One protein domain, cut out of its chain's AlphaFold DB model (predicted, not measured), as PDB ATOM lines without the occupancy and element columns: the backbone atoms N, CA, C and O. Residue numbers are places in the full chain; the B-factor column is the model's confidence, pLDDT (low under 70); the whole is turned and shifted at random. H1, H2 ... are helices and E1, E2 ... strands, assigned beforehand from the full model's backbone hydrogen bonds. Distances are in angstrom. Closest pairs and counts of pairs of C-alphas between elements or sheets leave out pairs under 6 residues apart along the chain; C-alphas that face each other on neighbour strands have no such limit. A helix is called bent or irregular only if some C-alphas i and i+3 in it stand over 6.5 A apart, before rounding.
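What this domain is: This is residues 13 to 62 of the 156 residues of the protein "NDP-sugar pyrophosphorylase family protein" of Mesonia hippocampi (UniProt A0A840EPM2). A small body built largely of loops, with one short helix, H1, in it, sends out two arms: a short strand hairpin at the first printed residues, and a turn that holds helix H2. Residues 30 to 41 run out from H1 to H2, and residues 50 to 62 fold back from H2 toward the body; residues 13 to 19 and 41 to 47 are the parts that stick out. The printed part has 50 residues, with one named strand and two named helices in the order E1, H1, H2; the class is mixed, helices and strands, with under half of the residues in named elements. It is only just loose, close to compact, with a radius of gyration of the C-alphas of 11.8 A, and the C-alphas span 29 by 27 by 16 A.

How they stand to each other: Start at Glu 13, where residues 13 to 14 pair as strands do, antiparallel, with residues 17 to 18 of strand E1, residues 17 to 21. E1 pairs with no named strand. A tight link of 1 residue leads to helix H1, residues 23 to 29; the closest C-alphas of E1 and H1 are those of Leu 20 and Val 26, 7.8 A apart, and their centres are 11.7 A apart. Go on along a long link of 12 residues to helix H2, residues 42 to 49, which is apart from both H1 and E1. In the helix backbones, 1 of 3 O i to N i+4 pairs of H1 is within hydrogen-bond range, beside 3 of 4 O i to N i+3 pairs; in H2 it is 2 of 4 O i to N i+4 pairs.

Where its parts are: Find C-alpha 17 at (5.904, 37.528, 117.574); from there E1 runs 12.3 A to C-alpha 21. H1 begins at C-alpha 23, at (-3.704, 41.399, 128.893), and measures 10.5 A to C-alpha 29; it is irregular, with C-alphas 24 and 27 7.4 A apart. H2 measures 10.9 A from C-alpha 42 to C-alpha 49, which you find at (-13.566, 32.683, 132.028); it too is irregular, with C-alphas 43 and 46 8.6 A apart.

The domain as a whole: Look at Asp 32 and Asp 43 for the two C-alphas farthest apart, 32.4 A. Residues 13 to 19, of which 17 to 19 belong to E1, and residues 41 to 47, of which 42 to 47 belong to H2, stand free; the other 36 residues span 24 by 21 by 15 A. Residues 50 to 62, after H2, have no named element. The printed part has no cut, its mean pLDDT is 94.2, and no printed residue is under 70.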
ATOM      1  N   GLU A  13       8.853  38.747 123.430       94.31
ATOM      2  CA  GLU A  13       8.383  37.999 122.257       94.31
ATOM      3  C   GLU A  13       7.977  36.554 122.579       94.31
ATOM      4  O   GLU A  13       8.452  35.947 123.532       94.31
ATOM      5  N   ILE A  14       7.106  35.981 121.748       93.12
ATOM      6  CA  ILE A  14       6.679  34.581 121.801       93.12
ATOM      7  C   ILE A  14       6.764  34.018 120.384       93.12
ATOM      8  O   ILE A  14       6.015  34.435 119.502       93.12
ATOM      9  N   ASN A  15       7.665  33.056 120.156       92.62
ATOM     10  CA  ASN A  15       7.884  32.418 118.848       92.62
ATOM     11  C   ASN A  15       8.111  33.427 117.698       92.62
ATOM     12  O   ASN A  15       7.582  33.248 116.602       92.62
ATOM     13  N   GLY A  16       8.866  34.500 117.957       93.81
ATOM     14  CA  GLY A  16       9.159  35.559 116.981       93.81
ATOM     15  C   GLY A  16       8.039  36.585 116.776       93.81
ATOM     16  O   GLY A  16       8.150  37.446 115.905       93.81
ATOM     17  N   PHE A  17       6.960  36.517 117.560       95.31
ATOM     18  CA  PHE A  17       5.904  37.528 117.574       95.31
ATOM     19  C   PHE A  17       6.004  38.403 118.828       95.31
ATOM     20  O   PHE A  17       6.167  37.871 119.926       95.31
ATOM     21  N   PRO A  18       5.855  39.729 118.717       95.88
ATOM     22  CA  PRO A  18       6.058  40.632 119.843       95.88
ATOM     23  C   PRO A  18       4.944  40.534 120.897       95.88
ATOM     24  O   PRO A  18       3.761  40.369 120.579       95.88
ATOM     25  N   VAL A  19       5.316  40.730 122.163       96.38
ATOM     26  CA  VAL A  19       4.396  40.971 123.281       96.38
ATOM     27  C   VAL A  19       4.168  42.478 123.404       96.38
ATOM     28  O   VAL A  19       5.026  43.239 123.844       96.38
ATOM     29  N   LEU A  20       2.990  42.940 122.993       95.00
ATOM     30  CA  LEU A  20       2.677  44.361 122.816       95.00
ATOM     31  C   LEU A  20       2.079  45.047 124.051       95.00
ATOM     32  O   LEU A  20       2.021  46.287 124.098       95.00
ATOM     33  N   SER A  21       1.530  44.267 124.984       94.69
ATOM     34  CA  SER A  21       0.808  44.756 126.162       94.69
ATOM     35  C   SER A  21       0.595  43.650 127.197       94.69
ATOM     36  O   SER A  21       0.537  42.473 126.860       94.69
ATOM     37  N   LYS A  22       0.349  44.040 128.452       95.06
ATOM     38  CA  LYS A  22      -0.326  43.182 129.436       95.06
ATOM     39  C   LYS A  22      -1.788  42.962 129.025       95.06
ATOM     40  O   LYS A  22      -2.390  43.850 128.403       95.06
ATOM     41  N   THR A  23      -2.375  41.822 129.381       95.31
ATOM     42  CA  THR A  23      -3.704  41.399 128.893       95.31
ATOM     43  C   THR A  23      -4.809  42.381 129.289       95.31
ATOM     44  O   THR A  23      -5.601  42.785 128.445       95.31
ATOM     45  N   ARG A  24      -4.806  42.888 130.531       95.38
ATOM     46  CA  ARG A  24      -5.821  43.841 131.034       95.38
ATOM     47  C   ARG A  24      -5.715  45.256 130.457       95.38
ATOM     48  O   ARG A  24      -6.622  46.057 130.641       95.38
ATOM     49  N   LYS A  25      -4.620  45.573 129.759       95.88
ATOM     50  CA  LYS A  25      -4.396  46.881 129.117       95.88
ATOM     51  C   LYS A  25      -4.541  46.833 127.596       95.88
ATOM     52  O   LYS A  25      -4.534  47.877 126.947       95.88
ATOM     53  N   VAL A  26      -4.673  45.639 127.009       95.12
ATOM     54  CA  VAL A  26      -4.577  45.471 125.552       95.12
ATOM     55  C   VAL A  26      -5.684  46.216 124.809       95.12
ATOM     56  O   VAL A  26      -5.404  46.886 123.819       95.12
ATOM     57  N   TYR A  27      -6.918  46.169 125.313       96.19
ATOM     58  CA  TYR A  27      -8.052  46.808 124.650       96.19
ATOM     59  C   TYR A  27      -7.994  48.337 124.717       96.19
ATOM     60  O   TYR A  27      -8.433  49.018 123.796       96.19
ATOM     61  N   GLU A  28      -7.404  48.897 125.774       95.81
ATOM     62  CA  GLU A  28      -7.206  50.347 125.891       95.81
ATOM     63  C   GLU A  28      -6.257  50.863 124.802       95.81
ATOM     64  O   GLU A  28      -6.470  51.952 124.270       95.81
ATOM     65  N   LYS A  29      -5.255  50.051 124.443       96.06
ATOM     66  CA  LYS A  29      -4.227  50.375 123.450       96.06
ATOM     67  C   LYS A  29      -4.642  50.045 122.013       96.06
ATOM     68  O   LYS A  29      -4.263  50.769 121.099       96.06
ATOM     69  N   TYR A  30      -5.412  48.977 121.809       95.69
ATOM     70  CA  TYR A  30      -5.725  48.446 120.481       95.69
ATOM     71  C   TYR A  30      -7.223  48.179 120.312       95.69
ATOM     72  O   TYR A  30      -7.679  47.044 120.388       95.69
ATOM     73  N   LYS A  31      -8.017  49.218 120.054       94.50
ATOM     74  CA  LYS A  31      -9.479  49.074 119.907       94.50
ATOM     75  C   LYS A  31      -9.899  48.512 118.546       94.50
ATOM     76  O   LYS A  31     -10.896  47.799 118.456       94.50
ATOM     77  N   ASP A  32      -9.092  48.767 117.518       94.19
ATOM     78  CA  ASP A  32      -9.423  48.466 116.121       94.19
ATOM     79  C   ASP A  32      -8.915  47.102 115.633       94.19
ATOM     80  O   ASP A  32      -9.104  46.754 114.469       94.19
ATOM     81  N   VAL A  33      -8.426  46.238 116.534       95.31
ATOM     82  CA  VAL A  33      -8.042  44.843 116.219       95.31
ATOM     83  C   VAL A  33      -8.992  43.791 116.800       95.31
ATOM     84  O   VAL A  33      -9.708  44.046 117.773       95.31
ATOM     85  N   PHE A  34      -9.023  42.608 116.190       96.19
ATOM     86  CA  PHE A  34      -9.693  41.447 116.771       96.19
ATOM     87  C   PHE A  34      -8.777  40.732 117.765       96.19
ATOM     88  O   PHE A  34      -7.555  40.736 117.623       96.19
ATOM     89  N   PHE A  35      -9.389  40.072 118.741       96.50
ATOM     90  CA  PHE A  35      -8.714  39.339 119.799       96.50
ATOM     91  C   PHE A  35      -9.002  37.849 119.715       96.50
ATOM     92  O   PHE A  35     -10.055  37.406 119.259       96.50
ATOM     93  N   MET A  36      -8.074  37.074 120.254       94.69
ATOM     94  CA  MET A  36      -8.266  35.670 120.559       94.69
ATOM     95  C   MET A  36      -7.787  35.449 121.988       94.69
ATOM     96  O   MET A  36      -6.656  35.783 122.326       94.69
ATOM     97  N   TYR A  37      -8.654  34.902 122.836       94.50
ATOM     98  CA  TYR A  37      -8.285  34.527 124.195       94.50
ATOM     99  C   TYR A  37      -8.056  33.020 124.250       94.50
ATOM    100  O   TYR A  37      -8.982  32.248 124.004       94.50
ATOM    101  N   GLN A  38      -6.830  32.601 124.565       92.56
ATOM    102  CA  GLN A  38      -6.474  31.201 124.792       92.56
ATOM    103  C   GLN A  38      -5.616  31.084 126.048       92.56
ATOM    104  O   GLN A  38      -4.671  31.840 126.243       92.56
ATOM    105  N   LEU A  39      -5.958  30.114 126.895       91.25
ATOM    106  CA  LEU A  39      -5.202  29.777 128.093       91.25
ATOM    107  C   LEU A  39      -5.399  28.294 128.392       91.25
ATOM    108  O   LEU A  39      -6.525  27.854 128.643       91.25
ATOM    109  N   TYR A  40      -4.308  27.528 128.389       89.06
ATOM    110  CA  TYR A  40      -4.350  26.110 128.726       89.06
ATOM    111  C   TYR A  40      -4.363  25.913 130.244       89.06
ATOM    112  O   TYR A  40      -3.330  25.719 130.876       89.06
ATOM    113  N   ARG A  41      -5.559  25.999 130.830       90.06
ATOM    114  CA  ARG A  41      -5.841  25.668 132.234       90.06
ATOM    115  C   ARG A  41      -7.200  24.972 132.337       90.06
ATOM    116  O   ARG A  41      -8.177  25.595 132.767       90.06
ATOM    117  N   PRO A  42      -7.313  23.715 131.861       86.88
ATOM    118  CA  PRO A  42      -8.572  22.968 131.910       86.88
ATOM    119  C   PRO A  42      -9.060  22.740 133.351       86.88
ATOM    120  O   PRO A  42     -10.261  22.657 133.587       86.88
ATOM    121  N   ASP A  43      -8.147  22.752 134.324       89.38
ATOM    122  CA  ASP A  43      -8.420  22.723 135.766       89.38
ATOM    123  C   ASP A  43      -9.123  23.989 136.293       89.38
ATOM    124  O   ASP A  43      -9.653  23.984 137.404       89.38
ATOM    125  N   LYS A  44      -9.124  25.076 135.509       91.75
ATOM    126  CA  LYS A  44      -9.629  26.407 135.882       91.75
ATOM    127  C   LYS A  44     -10.546  27.012 134.827       91.75
ATOM    128  O   LYS A  44     -10.547  28.227 134.635       91.75
ATOM    129  N   LEU A  45     -11.328  26.197 134.113       91.12
ATOM    130  CA  LEU A  45     -12.201  26.688 133.036       91.12
ATOM    131  C   LEU A  45     -13.159  27.788 133.495       91.12
ATOM    132  O   LEU A  45     -13.329  28.789 132.798       91.12
ATOM    133  N   LYS A  46     -13.764  27.615 134.672       91.94
ATOM    134  CA  LYS A  46     -14.684  28.607 135.220       91.94
ATOM    135  C   LYS A  46     -13.926  29.853 135.661       91.94
ATOM    136  O   LYS A  46     -14.280  30.946 135.234       91.94
ATOM    137  N   GLU A  47     -12.875  29.710 136.458       93.50
ATOM    138  CA  GLU A  47     -12.113  30.843 136.986       93.50
ATOM    139  C   GLU A  47     -11.484  31.680 135.871       93.50
ATOM    140  O   GLU A  47     -11.624  32.899 135.876       93.50
ATOM    141  N   ARG A  48     -10.875  31.043 134.864       90.25
ATOM    142  CA  ARG A  48     -10.253  31.762 133.745       90.25
ATOM    143  C   ARG A  48     -11.271  32.513 132.885       90.25
ATOM    144  O   ARG A  48     -10.954  33.562 132.337       90.25
ATOM    145  N   SER A  49     -12.502  32.005 132.780       92.00
ATOM    146  CA  SER A  49     -13.566  32.683 132.028       92.00
ATOM    147  C   SER A  49     -14.001  34.005 132.668       92.00
ATOM    148  O   SER A  49     -14.463  34.898 131.961       92.00
ATOM    149  N   LEU A  50     -13.801  34.164 133.984       93.62
ATOM    150  CA  LEU A  50     -14.106  35.404 134.702       93.62
ATOM    151  C   LEU A  50     -13.140  36.542 134.350       93.62
ATOM    152  O   LEU A  50     -13.475  37.698 134.583       93.62
ATOM    153  N   TRP A  51     -11.987  36.238 133.745       94.69
ATOM    154  CA  TRP A  51     -11.039  37.255 133.283       94.69
ATOM    155  C   TRP A  51     -11.439  37.880 131.950       94.69
ATOM    156  O   TRP A  51     -11.000  38.982 131.643       94.69
ATOM    157  N   ILE A  52     -12.279  37.212 131.149       94.75
ATOM    158  CA  ILE A  52     -12.677  37.720 129.828       94.75
ATOM    159  C   ILE A  52     -13.316  39.120 129.941       94.75
ATOM    160  O   ILE A  52     -12.858  40.024 129.240       94.75
ATOM    161  N   PRO A  53     -14.278  39.369 130.858       94.25
ATOM    162  CA  PRO A  53     -14.797  40.717 131.096       94.25
ATOM    163  C   PRO A  53     -13.741  41.743 131.536       94.25
ATOM    164  O   PRO A  53     -13.864  42.921 131.202       94.25
ATOM    165  N   GLU A  54     -12.692  41.330 132.257       95.56
ATOM    166  CA  GLU A  54     -11.625  42.234 132.723       95.56
ATOM    167  C   GLU A  54     -10.800  42.813 131.568       95.56
ATOM    168  O   GLU A  54     -10.203  43.879 131.712       95.56
ATOM    169  N   PHE A  55     -10.775  42.144 130.413       95.31
ATOM    170  CA  PHE A  55     -10.083  42.637 129.222       95.31
ATOM    171  C   PHE A  55     -10.827  43.786 128.536       95.31
ATOM    172  O   PHE A  55     -10.254  44.426 127.656       95.31
ATOM    173  N   LYS A  56     -12.081  44.069 128.934       95.62
ATOM    174  CA  LYS A  56     -12.940  45.170 128.454       95.62
ATOM    175  C   LYS A  56     -13.262  45.160 126.952       95.62
ATOM    176  O   LYS A  56     -14.034  46.005 126.505       95.62
ATOM    177  N   ALA A  57     -12.702  44.231 126.180       96.38
ATOM    178  CA  ALA A  57     -13.048  44.040 124.782       96.38
ATOM    179  C   ALA A  57     -14.479  43.484 124.688       96.38
ATOM    180  O   ALA A  57     -14.804  42.522 125.391       96.38
ATOM    181  N   PRO A  58     -15.350  44.064 123.848       96.31
ATOM    182  CA  PRO A  58     -16.700  43.554 123.699       96.31
ATOM    183  C   PRO A  58     -16.680  42.217 122.945       96.31
ATOM    184  O   PRO A  58     -15.753  41.922 122.186       96.31
ATOM    185  N   THR A  59     -17.683  41.373 123.196       96.06
ATOM    186  CA  THR A  59     -17.700  39.958 122.784       96.06
ATOM    187  C   THR A  59     -17.461  39.767 121.281       96.06
ATOM    188  O   THR A  59     -16.727  38.867 120.879       96.06
ATOM    189  N   GLU A  60     -18.011  40.642 120.445       95.94
ATOM    190  CA  GLU A  60     -17.869  40.633 118.986       95.94
ATOM    191  C   GLU A  60     -16.444  40.918 118.489       95.94
ATOM    192  O   GLU A  60     -16.121  40.639 117.332       95.94
ATOM    193  N   ARG A  61     -15.563  41.441 119.350       96.94
ATOM    194  CA  ARG A  61     -14.137  41.628 119.039       96.94
ATOM    195  C   ARG A  61     -13.328  40.358 119.232       96.94
ATOM    196  O   ARG A  61     -12.153  40.356 118.871       96.94
ATOM    197  N   TYR A  62     -13.918  39.280 119.743       97.62
ATOM    198  CA  TYR A  62     -13.257  37.986 119.801       97.62
ATOM    199  C   TYR A  62     -13.520  37.182 118.528       97.62
ATOM    200  O   TYR A  62     -14.624  36.700 118.276       97.62
TER     201      TYR A  62